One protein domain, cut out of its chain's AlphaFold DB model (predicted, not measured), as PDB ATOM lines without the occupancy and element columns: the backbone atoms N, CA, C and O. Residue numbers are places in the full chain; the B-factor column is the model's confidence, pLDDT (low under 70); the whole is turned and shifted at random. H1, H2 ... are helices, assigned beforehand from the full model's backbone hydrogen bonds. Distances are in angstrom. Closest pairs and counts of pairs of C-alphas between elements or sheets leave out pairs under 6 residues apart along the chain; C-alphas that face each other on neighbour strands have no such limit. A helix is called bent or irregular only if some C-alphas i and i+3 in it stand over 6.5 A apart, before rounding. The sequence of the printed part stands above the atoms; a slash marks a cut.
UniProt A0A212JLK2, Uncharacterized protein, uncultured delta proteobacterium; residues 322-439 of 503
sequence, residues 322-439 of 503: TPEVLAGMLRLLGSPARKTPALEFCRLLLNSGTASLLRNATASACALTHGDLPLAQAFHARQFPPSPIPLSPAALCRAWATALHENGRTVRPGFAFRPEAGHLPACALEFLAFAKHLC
ATOM      1  N   THR A 322     112.402 130.693 211.883       92.81
ATOM      2  CA  THR A 322     111.027 130.988 212.307       92.81
ATOM      3  C   THR A 322     110.016 130.326 211.363       92.81
ATOM      4  O   THR A 322     110.323 130.095 210.187       92.81
ATOM      5  N   PRO A 323     108.788 130.018 211.821       92.50
ATOM      6  CA  PRO A 323     107.749 129.472 210.951       92.50
ATOM      7  C   PRO A 323     107.503 130.288 209.674       92.50
ATOM      8  O   PRO A 323     107.300 129.702 208.611       92.50
ATOM      9  N   GLU A 324     107.556 131.616 209.763       93.38
ATOM     10  CA  GLU A 324     107.357 132.563 208.667       93.38
ATOM     11  C   GLU A 324     108.496 132.492 207.646       93.38
ATOM     12  O   GLU A 324     108.232 132.441 206.441       93.38
ATOM     13  N   VAL A 325     109.752 132.433 208.110       95.81
ATOM     14  CA  VAL A 325     110.931 132.277 207.241       95.81
ATOM     15  C   VAL A 325     110.877 130.935 206.520       95.81
ATOM     16  O   VAL A 325     110.944 130.894 205.291       95.81
ATOM     17  N   LEU A 326     110.650 129.841 207.250       95.50
ATOM     18  CA  LEU A 326     110.578 128.495 206.677       95.50
ATOM     19  C   LEU A 326     109.422 128.353 205.668       95.50
ATOM     20  O   LEU A 326     109.604 127.797 204.581       95.50
ATOM     21  N   ALA A 327     108.239 128.891 205.984       95.38
ATOM     22  CA  ALA A 327     107.111 128.935 205.052       95.38
ATOM     23  C   ALA A 327     107.415 129.822 203.834       95.38
ATOM     24  O   ALA A 327     107.050 129.487 202.706       95.38
ATOM     25  N   GLY A 328     108.115 130.940 204.027       95.69
ATOM     26  CA  GLY A 328     108.565 131.804 202.942       95.69
ATOM     27  C   GLY A 328     109.559 131.120 201.998       95.69
ATOM     28  O   GLY A 328     109.423 131.225 200.780       95.69
ATOM     29  N   MET A 329     110.504 130.347 202.535       95.75
ATOM     30  CA  MET A 329     111.444 129.553 201.739       95.75
ATOM     31  C   MET A 329     110.705 128.509 200.894       95.75
ATOM     32  O   MET A 329     110.950 128.407 199.693       95.75
ATOM     33  N   LEU A 330     109.735 127.794 201.475       95.88
ATOM     34  CA  LEU A 330     108.871 126.867 200.730       95.88
ATOM     35  C   LEU A 330     108.102 127.574 199.610       95.88
ATOM     36  O   LEU A 330     108.049 127.083 198.484       95.88
ATOM     37  N   ARG A 331     107.555 128.762 199.887       94.81
ATOM     38  CA  ARG A 331     106.869 129.598 198.892       94.81
ATOM     39  C   ARG A 331     107.770 130.010 197.727       94.81
ATOM     40  O   ARG A 331     107.290 130.087 196.600       94.81
ATOM     41  N   LEU A 332     109.065 130.222 197.962       92.94
ATOM     42  CA  LEU A 332     110.049 130.450 196.897       92.94
ATOM     43  C   LEU A 332     110.367 129.164 196.118       92.94
ATOM     44  O   LEU A 332     110.688 129.224 194.931       92.94
ATOM     45  N   LEU A 333     110.279 127.997 196.756       91.00
ATOM     46  CA  LEU A 333     110.532 126.694 196.135       91.00
ATOM     47  C   LEU A 333     109.317 126.112 195.391       91.00
ATOM     48  O   LEU A 333     109.504 125.201 194.595       91.00
ATOM     49  N   GLY A 334     108.112 126.664 195.563       82.12
ATOM     50  CA  GLY A 334     106.856 126.142 194.995       82.12
ATOM     51  C   GLY A 334     106.741 126.115 193.462       82.12
ATOM     52  O   GLY A 334     105.753 125.618 192.927       82.12
ATOM     53  N   SER A 335     107.738 126.614 192.726       83.12
ATOM     54  CA  SER A 335     107.777 126.518 191.263       83.12
ATOM     55  C   SER A 335     108.031 125.074 190.798       83.12
ATOM     56  O   SER A 335     108.927 124.416 191.333       83.12
ATOM     57  N   PRO A 336     107.370 124.590 189.724       78.62
ATOM     58  CA  PRO A 336     107.642 123.268 189.147       78.62
ATOM     59  C   PRO A 336     109.123 123.011 188.821       78.62
ATOM     60  O   PRO A 336     109.598 121.885 188.956       78.62
ATOM     61  N   ALA A 337     109.877 124.058 188.462       85.38
ATOM     62  CA  ALA A 337     111.305 123.973 188.149       85.38
ATOM     63  C   ALA A 337     112.193 123.623 189.362       85.38
ATOM     64  O   ALA A 337     113.366 123.298 189.194       85.38
ATOM     65  N   ARG A 338     111.658 123.692 190.586       87.62
ATOM     66  CA  ARG A 338     112.385 123.481 191.847       87.62
ATOM     67  C   ARG A 338     111.904 122.238 192.607       87.62
ATOM     68  O   ARG A 338     112.154 122.124 193.800       87.62
ATOM     69  N   LYS A 339     111.281 121.272 191.917       92.56
ATOM     70  CA  LYS A 339     110.710 120.053 192.524       92.56
ATOM     71  C   LYS A 339     111.657 119.319 193.480       92.56
ATOM     72  O   LYS A 339     111.271 119.024 194.607       92.56
ATOM     73  N   THR A 340     112.873 118.995 193.038       94.50
ATOM     74  CA  THR A 340     113.838 118.238 193.854       94.50
ATOM     75  C   THR A 340     114.220 118.980 195.141       94.50
ATOM     76  O   THR A 340     113.940 118.436 196.210       94.50
ATOM     77  N   PRO A 341     114.751 120.224 195.089       94.56
ATOM     78  CA  PRO A 341     115.094 120.951 196.312       94.56
ATOM     79  C   PRO A 341     113.872 121.243 197.196       94.56
ATOM     80  O   PRO A 341     113.991 121.226 198.417       94.56
ATOM     81  N   ALA A 342     112.685 121.448 196.615       94.75
ATOM     82  CA  ALA A 342     111.448 121.627 197.373       94.75
ATOM     83  C   ALA A 342     111.095 120.392 198.219       94.75
ATOM     84  O   ALA A 342     110.859 120.505 199.421       94.75
ATOM     85  N   LEU A 343     111.092 119.200 197.614       96.25
ATOM     86  CA  LEU A 343     110.756 117.959 198.317       96.25
ATOM     87  C   LEU A 343     111.825 117.555 199.340       96.25
ATOM     88  O   LEU A 343     111.483 117.045 200.405       96.25
ATOM     89  N   GLU A 344     113.106 117.783 199.047       95.94
ATOM     90  CA  GLU A 344     114.190 117.586 200.019       95.94
ATOM     91  C   GLU A 344     114.019 118.501 201.231       95.94
ATOM     92  O   GLU A 344     114.049 118.022 202.367       95.94
ATOM     93  N   PHE A 345     113.737 119.786 201.000       95.62
ATOM     94  CA  PHE A 345     113.484 120.733 202.079       95.62
ATOM     95  C   PHE A 345     112.243 120.352 202.896       95.62
ATOM     96  O   PHE A 345     112.310 120.323 204.122       95.62
ATOM     97  N   CYS A 346     111.146 119.935 202.256       96.56
ATOM     98  CA  CYS A 346     109.984 119.385 202.960       96.56
ATOM     99  C   CYS A 346     110.357 118.193 203.859       96.56
ATOM    100  O   CYS A 346     109.947 118.144 205.016       96.56
ATOM    101  N   ARG A 347     111.160 117.234 203.382       96.19
ATOM    102  CA  ARG A 347     111.574 116.083 204.210       96.19
ATOM    103  C   ARG A 347     112.445 116.504 205.393       96.19
ATOM    104  O   ARG A 347     112.268 115.971 206.487       96.19
ATOM    105  N   LEU A 348     113.339 117.474 205.205       95.12
ATOM    106  CA  LEU A 348     114.121 118.055 206.303       95.12
ATOM    107  C   LEU A 348     113.209 118.711 207.343       95.12
ATOM    108  O   LEU A 348     113.344 118.444 208.537       95.12
ATOM    109  N   LEU A 349     112.236 119.510 206.899       94.44
ATOM    110  CA  LEU A 349     111.276 120.169 207.782       94.44
ATOM    111  C   LEU A 349     110.398 119.178 208.535       94.44
ATOM    112  O   LEU A 349     110.127 119.391 209.714       94.44
ATOM    113  N   LEU A 350     109.967 118.085 207.899       93.56
ATOM    114  CA  LEU A 350     109.154 117.060 208.553       93.56
ATOM    115  C   LEU A 350     109.894 116.417 209.739       93.56
ATOM    116  O   LEU A 350     109.265 116.137 210.758       93.56
ATOM    117  N   ASN A 351     111.216 116.275 209.626       89.44
ATOM    118  CA  ASN A 351     112.085 115.650 210.624       89.44
ATOM    119  C   ASN A 351     112.707 116.636 211.634       89.44
ATOM    120  O   ASN A 351     113.497 116.215 212.475       89.44
ATOM    121  N   SER A 352     112.388 117.934 211.569       86.56
ATOM    122  CA  SER A 352     113.032 118.964 212.401       86.56
ATOM    123  C   SER A 352     112.058 119.997 212.987       86.56
ATOM    124  O   SER A 352     110.945 120.206 212.493       86.56
ATOM    125  N   GLY A 353     112.482 120.644 214.077       80.06
ATOM    126  CA  GLY A 353     111.792 121.764 214.731       80.06
ATOM    127  C   GLY A 353     110.465 121.422 215.424       80.06
ATOM    128  O   GLY A 353     109.974 120.293 215.389       80.06
ATOM    129  N   THR A 354     109.839 122.424 216.042       78.50
ATOM    130  CA  THR A 354     108.482 122.328 216.611       78.50
ATOM    131  C   THR A 354     107.425 122.454 215.512       78.50
ATOM    132  O   THR A 354     107.674 123.062 214.474       78.50
ATOM    133  N   ALA A 355     106.260 121.823 215.680       82.56
ATOM    134  CA  ALA A 355     105.151 121.979 214.738       82.56
ATOM    135  C   ALA A 355     104.623 123.424 214.769       82.56
ATOM    136  O   ALA A 355     104.450 123.999 215.838       82.56
ATOM    137  N   SER A 356     104.353 123.989 213.595       92.00
ATOM    138  CA  SER A 356     103.653 125.265 213.443       92.00
ATOM    139  C   SER A 356     102.630 125.118 212.329       92.00
ATOM    140  O   SER A 356     102.937 124.531 211.285       92.00
ATOM    141  N   LEU A 357     101.436 125.669 212.556       94.25
ATOM    142  CA  LEU A 357     100.312 125.597 211.628       94.25
ATOM    143  C   LEU A 357     100.702 126.131 210.246       94.25
ATOM    144  O   LEU A 357     100.552 125.417 209.258       94.25
ATOM    145  N   LEU A 358     101.264 127.344 210.185       93.00
ATOM    146  CA  LEU A 358     101.658 127.988 208.930       93.00
ATOM    147  C   LEU A 358     102.695 127.148 208.180       93.00
ATOM    148  O   LEU A 358     102.508 126.814 207.013       93.00
ATOM    149  N   ARG A 359     103.767 126.751 208.873       94.50
ATOM    150  CA  ARG A 359     104.856 125.976 208.273       94.50
ATOM    151  C   ARG A 359     104.362 124.634 207.733       94.50
ATOM    152  O   ARG A 359     104.674 124.282 206.599       94.50
ATOM    153  N   ASN A 360     103.606 123.882 208.532       96.56
ATOM    154  CA  ASN A 360     103.115 122.560 208.146       96.56
ATOM    155  C   ASN A 360     102.089 122.653 207.004       96.56
ATOM    156  O   ASN A 360     102.159 121.855 206.070       96.56
ATOM    157  N   ALA A 361     101.201 123.652 207.028       97.44
ATOM    158  CA  ALA A 361     100.255 123.902 205.947       97.44
ATOM    159  C   ALA A 361     100.989 124.218 204.633       97.44
ATOM    160  O   ALA A 361     100.767 123.557 203.618       97.44
ATOM    161  N   THR A 362     101.929 125.170 204.644       97.12
ATOM    162  CA  THR A 362     102.690 125.535 203.441       97.12
ATOM    163  C   THR A 362     103.546 124.375 202.925       97.12
ATOM    164  O   THR A 362     103.610 124.161 201.715       97.12
ATOM    165  N   ALA A 363     104.155 123.578 203.810       97.12
ATOM    166  CA  ALA A 363     104.926 122.400 203.410       97.12
ATOM    167  C   ALA A 363     104.035 121.312 202.795       97.12
ATOM    168  O   ALA A 363     104.388 120.724 201.770       97.12
ATOM    169  N   SER A 364     102.843 121.101 203.363       97.62
ATOM    170  CA  SER A 364     101.821 120.228 202.787       97.62
ATOM    171  C   SER A 364     101.427 120.689 201.385       97.62
ATOM    172  O   SER A 364     101.385 119.875 200.467       97.62
ATOM    173  N   ALA A 365     101.172 121.984 201.189       97.69
ATOM    174  CA  ALA A 365     100.835 122.513 199.872       97.69
ATOM    175  C   ALA A 365     102.000 122.388 198.876       97.69
ATOM    176  O   ALA A 365     101.785 122.002 197.731       97.69
ATOM    177  N   CYS A 366     103.237 122.623 199.323       97.19
ATOM    178  CA  CYS A 366     104.440 122.426 198.513       97.19
ATOM    179  C   CYS A 366     104.575 120.973 198.027       97.19
ATOM    180  O   CYS A 366     104.882 120.731 196.859       97.19
ATOM    181  N   ALA A 367     104.325 119.998 198.906       96.81
ATOM    182  CA  ALA A 367     104.344 118.581 198.552       96.81
ATOM    183  C   ALA A 367     103.240 118.231 197.537       96.81
ATOM    184  O   ALA A 367     103.512 117.540 196.551       96.81
ATOM    185  N   LEU A 368     102.027 118.775 197.713       96.25
ATOM    186  CA  LEU A 368     100.922 118.607 196.761       96.25
ATOM    187  C   LEU A 368     101.243 119.185 195.376       96.25
ATOM    188  O   LEU A 368     101.014 118.497 194.382       96.25
ATOM    189  N   THR A 369     101.838 120.382 195.292       94.56
ATOM    190  CA  THR A 369     102.284 120.989 194.019       94.56
ATOM    191  C   THR A 369     103.226 120.071 193.235       94.56
ATOM    192  O   THR A 369     103.272 120.104 192.006       94.56
ATOM    193  N   HIS A 370     103.973 119.216 193.933       93.19
ATOM    194  CA  HIS A 370     104.920 118.278 193.336       93.19
ATOM    195  C   HIS A 370     104.412 116.830 193.236       93.19
ATOM    196  O   HIS A 370     105.173 115.958 192.794       93.19
ATOM    197  N   GLY A 371     103.140 116.590 193.570       93.31
ATOM    198  CA  GLY A 371     102.457 115.301 193.439       93.31
ATOM    199  C   GLY A 371     102.743 114.293 194.556       93.31
ATOM    200  O   GLY A 371     102.485 113.108 194.369       93.31
ATOM    201  N   ASP A 372     103.282 114.726 195.700       96.56
ATOM    202  CA  ASP A 372     103.619 113.855 196.835       96.56
ATOM    203  C   ASP A 372     102.546 113.952 197.937       96.56
ATOM    204  O   ASP A 372     102.709 114.627 198.957       96.56
ATOM    205  N   LEU A 373     101.399 113.303 197.700       97.00
ATOM    206  CA  LEU A 373     100.291 113.252 198.661       97.00
ATOM    207  C   LEU A 373     100.688 112.606 200.007       97.00
ATOM    208  O   LEU A 373     100.326 113.182 201.034       97.00
ATOM    209  N   PRO A 374     101.441 111.487 200.056       97.25
ATOM    210  CA  PRO A 374     101.884 110.912 201.328       97.25
ATOM    211  C   PRO A 374     102.704 111.892 202.174       97.25
ATOM    212  O   PRO A 374     102.479 112.009 203.379       97.25
ATOM    213  N   LEU A 375     103.620 112.648 201.554       97.12
ATOM    214  CA  LEU A 375     104.390 113.669 202.265       97.12
ATOM    215  C   LEU A 375     103.499 114.812 202.766       97.12
ATOM    216  O   LEU A 375     103.664 115.269 203.897       97.12
ATOM    217  N   ALA A 376     102.527 115.250 201.964       97.44
ATOM    218  CA  ALA A 376     101.559 116.265 202.375       97.44
ATOM    219  C   ALA A 376     100.717 115.809 203.585       97.44
ATOM    220  O   ALA A 376     100.564 116.536 204.569       97.44
ATOM    221  N   GLN A 377     100.235 114.567 203.550       96.81
ATOM    222  CA  GLN A 377      99.492 113.935 204.642       96.81
ATOM    223  C   GLN A 377     100.323 113.818 205.924       96.81
ATOM    224  O   GLN A 377      99.790 114.022 207.014       96.81
ATOM    225  N   ALA A 378     101.628 113.550 205.814       95.62
ATOM    226  CA  ALA A 378     102.517 113.471 206.969       95.62
ATOM    227  C   ALA A 378     102.603 114.804 207.737       95.62
ATOM    228  O   ALA A 378     102.606 114.805 208.969       95.62
ATOM    229  N   PHE A 379     102.600 115.947 207.041       96.06
ATOM    230  CA  PHE A 379     102.542 117.262 207.693       96.06
ATOM    231  C   PHE A 379     101.224 117.505 208.426       96.06
ATOM    232  O   PHE A 379     101.229 118.066 209.522       96.06
ATOM    233  N   HIS A 380     100.103 117.061 207.857       95.31
ATOM    234  CA  HIS A 380      98.804 117.149 208.520       95.31
ATOM    235  C   HIS A 380      98.744 116.251 209.757       95.31
ATOM    236  O   HIS A 380      98.356 116.708 210.828       95.31
ATOM    237  N   ALA A 381      99.194 114.997 209.647       93.38
ATOM    238  CA  ALA A 381      99.264 114.069 210.775       93.38
ATOM    239  C   ALA A 381     100.159 114.598 211.907       93.38
ATOM    240  O   ALA A 381      99.826 114.454 213.081       93.38
ATOM    241  N   ARG A 382     101.266 115.269 211.561       92.12
ATOM    242  CA  ARG A 382     102.134 115.943 212.532       92.12
ATOM    243  C   ARG A 382     101.443 117.113 213.238       92.12
ATOM    244  O   ARG A 382     101.745 117.363 214.401       92.12
ATOM    245  N   GLN A 383     100.572 117.849 212.547       93.50
ATOM    246  CA  GLN A 383      99.860 118.992 213.121       93.50
ATOM    247  C   GLN A 383      98.671 118.569 213.990       93.50
ATOM    248  O   GLN A 383      98.430 119.193 215.020       93.50
ATOM    249  N   PHE A 384      97.946 117.522 213.586       91.00
ATOM    250  CA  PHE A 384      96.707 117.082 214.234       91.00
ATOM    251  C   PHE A 384      96.751 115.600 214.660       91.00
ATOM    252  O   PHE A 384      96.003 114.782 214.120       91.00
ATOM    253  N   PRO A 385      97.618 115.199 215.608       79.12
ATOM    254  CA  PRO A 385      97.583 113.850 216.169       79.12
ATOM    255  C   PRO A 385      96.541 113.749 217.308       79.12
ATOM    256  O   PRO A 385      96.617 114.556 218.237       79.12
ATOM    257  N   PRO A 386      95.608 112.767 217.330       68.88
ATOM    258  CA  PRO A 386      95.298 111.724 216.347       68.88
ATOM    259  C   PRO A 386      93.997 112.025 215.566       68.88
ATOM    260  O   PRO A 386      92.909 111.628 215.980       68.88
ATOM    261  N   SER A 387      94.092 112.694 214.417       73.62
ATOM    262  CA  SER A 387      92.951 112.944 213.523       73.62
ATOM    263  C   SER A 387      92.949 111.997 212.316       73.62
ATOM    264  O   SER A 387      94.023 111.614 211.840       73.62
ATOM    265  N   PRO A 388      91.771 111.639 211.762       82.94
ATOM    266  CA  PRO A 388      91.691 110.958 210.474       82.94
ATOM    267  C   PRO A 388      92.466 111.746 209.414       82.94
ATOM    268  O   PRO A 388      92.271 112.952 209.261       82.94
ATOM    269  N   ILE A 389      93.360 111.074 208.690       85.69
ATOM    270  CA  ILE A 389      94.165 111.707 207.644       85.69
ATOM    271  C   ILE A 389      93.284 111.890 206.395       85.69
ATOM    272  O   ILE A 389      92.751 110.897 205.891       85.69
ATOM    273  N   PRO A 390      93.138 113.117 205.860       89.25
ATOM    274  CA  PRO A 390      92.383 113.348 204.633       89.25
ATOM    275  C   PRO A 390      92.945 112.544 203.454       89.25
ATOM    276  O   PRO A 390      94.147 112.568 203.191       89.25
ATOM    277  N   LEU A 391      92.074 111.831 202.732       90.50
ATOM    278  CA  LEU A 391      92.479 110.846 201.718       90.50
ATOM    279  C   LEU A 391      92.744 111.438 200.323       90.50
ATOM    280  O   LEU A 391      93.378 110.782 199.501       90.50
ATOM    281  N   SER A 392      92.271 112.655 200.043       94.38
ATOM    282  CA  SER A 392      92.443 113.329 198.749       94.38
ATOM    283  C   SER A 392      93.104 114.703 198.908       94.38
ATOM    284  O   SER A 392      92.997 115.305 199.982       94.38
ATOM    285  N   PRO A 393      93.743 115.249 197.851       96.25
ATOM    286  CA  PRO A 393      94.279 116.610 197.877       96.25
ATOM    287  C   PRO A 393      93.232 117.665 198.257       96.25
ATOM    288  O   PRO A 393      93.508 118.517 199.096       96.25
ATOM    289  N   ALA A 394      92.014 117.578 197.710       96.19
ATOM    290  CA  ALA A 394      90.934 118.509 198.036       96.19
ATOM    291  C   ALA A 394      90.511 118.418 199.511       96.19
ATOM    292  O   ALA A 394      90.400 119.444 200.180       96.19
ATOM    293  N   ALA A 395      90.336 117.205 200.049       95.94
ATOM    294  CA  ALA A 395      90.002 117.013 201.460       95.94
ATOM    295  C   ALA A 395      91.111 117.542 202.386       95.94
ATOM    296  O   ALA A 395      90.822 118.156 203.412       95.94
ATOM    297  N   LEU A 396      92.378 117.353 202.003       97.00
ATOM    298  CA  LEU A 396      93.525 117.867 202.745       97.00
ATOM    299  C   LEU A 396      93.567 119.401 202.740       97.00
ATOM    300  O   LEU A 396      93.764 120.014 203.787       97.00
ATOM    301  N   CYS A 397      93.328 120.031 201.588       97.94
ATOM    302  CA  CYS A 397      93.239 121.485 201.490       97.94
ATOM    303  C   CYS A 397      92.077 122.061 202.311       97.94
ATOM    304  O   CYS A 397      92.270 123.078 202.969       97.94
ATOM    305  N   ARG A 398      90.902 121.413 202.335       97.19
ATOM    306  CA  ARG A 398      89.770 121.823 203.191       97.19
ATOM    307  C   ARG A 398      90.111 121.756 204.680       97.19
ATOM    308  O   ARG A 398      89.767 122.672 205.427       97.19
ATOM    309  N   ALA A 399      90.816 120.706 205.106       96.31
ATOM    310  CA  ALA A 399      91.265 120.570 206.490       96.31
ATOM    311  C   ALA A 399      92.223 121.708 206.885       96.31
ATOM    312  O   ALA A 399      92.027 122.356 207.913       96.31
ATOM    313  N   TRP A 400      93.200 122.029 206.027       97.81
ATOM    314  CA  TRP A 400      94.078 123.184 206.240       97.81
ATOM    315  C   TRP A 400      93.329 124.515 206.213       97.81
ATOM    316  O   TRP A 400      93.601 125.372 207.052       97.81
ATOM    317  N   ALA A 401      92.379 124.691 205.291       97.69
ATOM    318  CA  ALA A 401      91.576 125.904 205.207       97.69
ATOM    319  C   ALA A 401      90.774 126.138 206.493       97.69
ATOM    320  O   ALA A 401      90.796 127.241 207.034       97.69
ATOM    321  N   THR A 402      90.149 125.086 207.023       96.25
ATOM    322  CA  THR A 402      89.414 125.128 208.294       96.25
ATOM    323  C   THR A 402      90.337 125.535 209.441       96.25
ATOM    324  O   THR A 402      90.084 126.534 210.108       96.25
ATOM    325  N   ALA A 403      91.470 124.844 209.601       95.75
ATOM    326  CA  ALA A 403      92.402 125.131 210.689       95.75
ATOM    327  C   ALA A 403      92.994 126.550 210.616       95.75
ATOM    328  O   ALA A 403      93.168 127.211 211.640       95.75
ATOM    329  N   LEU A 404      93.302 127.045 209.413       95.62
ATOM    330  CA  LEU A 404      93.789 128.412 209.218       95.62
ATOM    331  C   LEU A 404      92.707 129.450 209.528       95.62
ATOM    332  O   LEU A 404      93.013 130.449 210.176       95.62
ATOM    333  N   HIS A 405      91.460 129.214 209.115       94.56
ATOM    334  CA  HIS A 405      90.333 130.095 209.427       94.56
ATOM    335  C   HIS A 405      90.105 130.210 210.941       94.56
ATOM    336  O   HIS A 405      90.044 131.321 211.464       94.56
ATOM    337  N   GLU A 406      90.086 129.079 211.651       93.19
ATOM    338  CA  GLU A 406      89.928 129.019 213.114       93.19
ATOM    339  C   GLU A 406      91.054 129.743 213.870       93.19
ATOM    340  O   GLU A 406      90.843 130.244 214.971       93.19
ATOM    341  N   ASN A 407      92.239 129.857 213.261       91.25
ATOM    342  CA  ASN A 407      93.391 130.580 213.806       91.25
ATOM    343  C   ASN A 407      93.542 131.998 213.217       91.25
ATOM    344  O   ASN A 407      94.635 132.561 213.207       91.25
ATOM    345  N   GLY A 408      92.464 132.581 212.684       89.00
ATOM    346  CA  GLY A 408      92.435 133.971 212.214       89.00
ATOM    347  C   GLY A 408      93.139 134.227 210.875       89.00
ATOM    348  O   GLY A 408      93.195 135.365 210.416       89.00
ATOM    349  N   ARG A 409      93.634 133.191 210.191       92.06
ATOM    350  CA  ARG A 409      94.315 133.274 208.885       92.06
ATOM    351  C   ARG A 409      93.343 132.975 207.746       92.06
ATOM    352  O   ARG A 409      93.552 132.071 206.938       92.06
ATOM    353  N   THR A 410      92.256 133.740 207.689       92.75
ATOM    354  CA  THR A 410      91.158 133.508 206.733       92.75
ATOM    355  C   THR A 410      91.493 133.994 205.327       92.75
ATOM    356  O   THR A 410      91.353 133.258 204.352       92.75
ATOM    357  N   VAL A 411      91.965 135.236 205.233       91.50
ATOM    358  CA  VAL A 411      92.297 135.921 203.983       91.50
ATOM    359  C   VAL A 411      93.623 136.654 204.130       91.50
ATOM    360  O   VAL A 411      94.034 136.989 205.241       91.50
ATOM    361  N   ARG A 412      94.273 136.941 203.002       90.38
ATOM    362  CA  ARG A 412      95.435 137.827 202.920       90.38
ATOM    363  C   ARG A 412      95.056 139.057 202.083       90.38
ATOM    364  O   ARG A 412      95.130 138.990 200.854       90.38
ATOM    365  N   PRO A 413      94.577 140.150 202.712       87.06
ATOM    366  CA  PRO A 413      94.055 141.306 201.989       87.06
ATOM    367  C   PRO A 413      95.073 141.887 201.013       87.06
ATOM    368  O   PRO A 413      96.233 142.109 201.364       87.06
ATOM    369  N   GLY A 414      94.626 142.090 199.773       87.12
ATOM    370  CA  GLY A 414      95.437 142.686 198.717       87.12
ATOM    371  C   GLY A 414      96.357 141.745 197.931       87.12
ATOM    372  O   GLY A 414      96.851 142.133 196.875       87.12
ATOM    373  N   PHE A 415      96.561 140.499 198.374       91.75
ATOM    374  CA  PHE A 415      97.389 139.547 197.629       91.75
ATOM    375  C   PHE A 415      96.579 138.790 196.568       91.75
ATOM    376  O   PHE A 415      95.647 138.048 196.878       91.75
ATOM    377  N   ALA A 416      96.969 138.925 195.298       90.50
ATOM    378  CA  ALA A 416      96.374 138.175 194.193       90.50
ATOM    379  C   ALA A 416      96.984 136.763 194.091       90.50
ATOM    380  O   ALA A 416      97.990 136.536 193.411       90.50
ATOM    381  N   PHE A 417      96.373 135.797 194.778       94.06
ATOM    382  CA  PHE A 417      96.813 134.402 194.751       94.06
ATOM    383  C   PHE A 417      96.572 133.737 193.385       94.06
ATOM    384  O   PHE A 417      95.461 133.769 192.861       94.06
ATOM    385  N   ARG A 418      97.624 133.126 192.823       92.06
ATOM    386  CA  ARG A 418      97.642 132.494 191.496       92.06
ATOM    387  C   ARG A 418      98.357 131.142 191.573       92.06
ATOM    388  O   ARG A 418      99.587 131.107 191.456       92.06
ATOM    389  N   PRO A 419      97.640 130.031 191.809       91.88
ATOM    390  CA  PRO A 419      98.271 128.716 191.909       91.88
ATOM    391  C   PRO A 419      98.990 128.317 190.609       91.88
ATOM    392  O   PRO A 419     100.063 127.720 190.657       91.88
ATOM    393  N   GLU A 420      98.489 128.746 189.448       88.81
ATOM    394  CA  GLU A 420      99.119 128.544 188.138       88.81
ATOM    395  C   GLU A 420     100.472 129.258 187.979       88.81
ATOM    396  O   GLU A 420     101.303 128.833 187.179       88.81
ATOM    397  N   ALA A 421     100.722 130.312 188.762       87.69
ATOM    398  CA  ALA A 421     102.010 131.000 188.816       87.69
ATOM    399  C   ALA A 421     102.993 130.342 189.810       87.69
ATOM    400  O   ALA A 421     104.074 130.875 190.058       87.69
ATOM    401  N   GLY A 422     102.630 129.195 190.398       88.38
ATOM    402  CA  GLY A 422     103.428 128.499 191.408       88.38
ATOM    403  C   GLY A 422     103.318 129.102 192.810       88.38
ATOM    404  O   GLY A 422     104.180 128.843 193.651       88.38
ATOM    405  N   HIS A 423     102.292 129.917 193.084       94.56
ATOM    406  CA  HIS A 423     102.042 130.406 194.440       94.56
ATOM    407  C   HIS A 423     101.585 129.247 195.335       94.56
ATOM    408  O   HIS A 423     100.691 128.487 194.966       94.56
ATOM    409  N   LEU A 424     102.152 129.153 196.541       96.44
ATOM    410  CA  LEU A 424     101.645 128.258 197.585       96.44
ATOM    411  C   LEU A 424     100.724 129.024 198.546       96.44
ATOM    412  O   LEU A 424     101.011 130.189 198.847       96.44
ATOM    413  N   PRO A 425      99.637 128.395 199.023       96.88
ATOM    414  CA  PRO A 425      98.672 129.026 199.911       96.88
ATOM    415  C   PRO A 425      99.245 129.290 201.312       96.88
ATOM    416  O   PRO A 425     100.035 128.507 201.849       96.88
ATOM    417  N   ALA A 426      98.810 130.398 201.908       93.75
ATOM    418  CA  ALA A 426      99.178 130.866 203.246       93.75
ATOM    419  C   ALA A 426      97.961 131.202 204.134       93.75
ATOM    420  O   ALA A 426      98.124 131.465 205.326       93.75
ATOM    421  N   CYS A 427      96.744 131.191 203.582       95.31
ATOM    422  CA  CYS A 427      95.494 131.418 204.313       95.31
ATOM    423  C   CYS A 427      94.370 130.498 203.812       95.31
ATOM    424  O   CYS A 427      94.514 129.830 202.784       95.31
ATOM    425  N   ALA A 428      93.250 130.464 204.535       97.25
ATOM    426  CA  ALA A 428      92.135 129.567 204.253       97.25
ATOM    427  C   ALA A 428      91.574 129.714 202.832       97.25
ATOM    428  O   ALA A 428      91.436 128.720 202.117       97.25
ATOM    429  N   LEU A 429      91.327 130.954 202.393       96.38
ATOM    430  CA  LEU A 429      90.830 131.237 201.044       96.38
ATOM    431  C   LEU A 429      91.771 130.692 199.958       96.38
ATOM    432  O   LEU A 429      91.327 130.107 198.973       96.38
ATOM    433  N   GLU A 430      93.080 130.858 200.147       97.06
ATOM    434  CA  GLU A 430      94.082 130.400 199.186       97.06
ATOM    435  C   GLU A 430      94.158 128.873 199.124       97.06
ATOM    436  O   GLU A 430      94.387 128.326 198.050       97.06
ATOM    437  N   PHE A 431      93.926 128.167 200.236       98.19
ATOM    438  CA  PHE A 431      93.850 126.703 200.235       98.19
ATOM    439  C   PHE A 431      92.651 126.176 199.447       98.19
ATOM    440  O   PHE A 431      92.800 125.196 198.718       98.19
ATOM    441  N   LEU A 432      91.492 126.831 199.537       97.25
ATOM    442  CA  LEU A 432      90.334 126.476 198.714       97.25
ATOM    443  C   LEU A 432      90.602 126.773 197.230       97.25
ATOM    444  O   LEU A 432      90.405 125.904 196.377       97.25
ATOM    445  N   ALA A 433      91.187 127.938 196.926       95.38
ATOM    446  CA  ALA A 433      91.584 128.284 195.563       95.38
ATOM    447  C   ALA A 433      92.621 127.299 194.988       95.38
ATOM    448  O   ALA A 433      92.540 126.903 193.822       95.38
ATOM    449  N   PHE A 434      93.569 126.859 195.816       97.12
ATOM    450  CA  PHE A 434      94.561 125.846 195.477       97.12
ATOM    451  C   PHE A 434      93.918 124.468 195.261       97.12
ATOM    452  O   PHE A 434      94.241 123.789 194.288       97.12
ATOM    453  N   ALA A 435      92.940 124.078 196.086       97.06
ATOM    454  CA  ALA A 435      92.165 122.853 195.889       97.06
ATOM    455  C   ALA A 435      91.426 122.849 194.543       97.06
ATOM    456  O   ALA A 435      91.477 121.846 193.833       97.06
ATOM    457  N   LYS A 436      90.812 123.975 194.141       94.31
ATOM    458  CA  LYS A 436      90.148 124.100 192.825       94.31
ATOM    459  C   LYS A 436      91.116 123.878 191.672       94.31
ATOM    460  O   LYS A 436      90.724 123.339 190.640       94.31
ATOM    461  N   HIS A 437      92.360 124.328 191.832       94.25
ATOM    462  CA  HIS A 437      93.408 124.134 190.836       94.25
ATOM    463  C   HIS A 437      93.844 122.665 190.750       94.25
ATOM    464  O   HIS A 437      93.953 122.126 189.652       94.25
ATOM    465  N   LEU A 438      94.043 122.002 191.894       94.50
ATOM    466  CA  LEU A 438      94.459 120.595 191.948       94.50
ATOM    467  C   LEU A 438      93.351 119.609 191.558       94.50
ATOM    468  O   LEU A 438      93.644 118.512 191.087       94.50
ATOM    469  N   CYS A 439      92.087 119.955 191.801       94.56
ATOM    470  CA  CYS A 439      90.932 119.077 191.616       94.56
ATOM    471  C   CYS A 439      89.820 119.791 190.824       94.56
ATOM    472  O   CYS A 439      88.785 120.140 191.398       94.56
TER     473      CYS A 439
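Overview. This is residues 322 to 439 of the 503 residues of an uncharacterized protein of uncultured delta proteobacterium (UniProt A0A212JLK2). A compact, rounded bundle of six helices has H3 in its middle, with H1, H2, H4 and H5 packed on it and H6 packed on H5. The printed part has 118 residues, H1 to H6 and no named strand: all helix, radius of gyration of the C-alphas 12.6 A, spans 34 by 32 by 29 A.

Arrangement. Find H1 at residues 323 to 333, H2 at 336 to 350, H3 at 357 to 369, H4 at 373 to 383, H5 at 393 to 406 and H6 at 428 to 438. H1 touches H3, the hub, at a shallow tilt of 13 degrees, the same way; the closest C-alphas, of Ala 327 and Arg 359, are 4.9 A apart. H3 and H4 form a hairpin, closest at C-alphas 364 and 376, 4.0 A. H2 is irregular: C-alphas 337 and 340 are 8.5 A apart. Every O i to N i+4 pair is within hydrogen-bond range in H1, H3, H4, H5 and H6, and 9 of 11 in H2.

Along the chain. Find C-alpha 323 at (107.749, 129.472, 210.951), where H1 begins; H6 ends at C-alpha 438, (94.459, 120.595, 191.948). H2 measures 20.4 A.

Size, cuts and confidence. The printed part has no cut. The link from H5 to H6 is long, 21 residues. Pro 386 alone is under pLDDT 70.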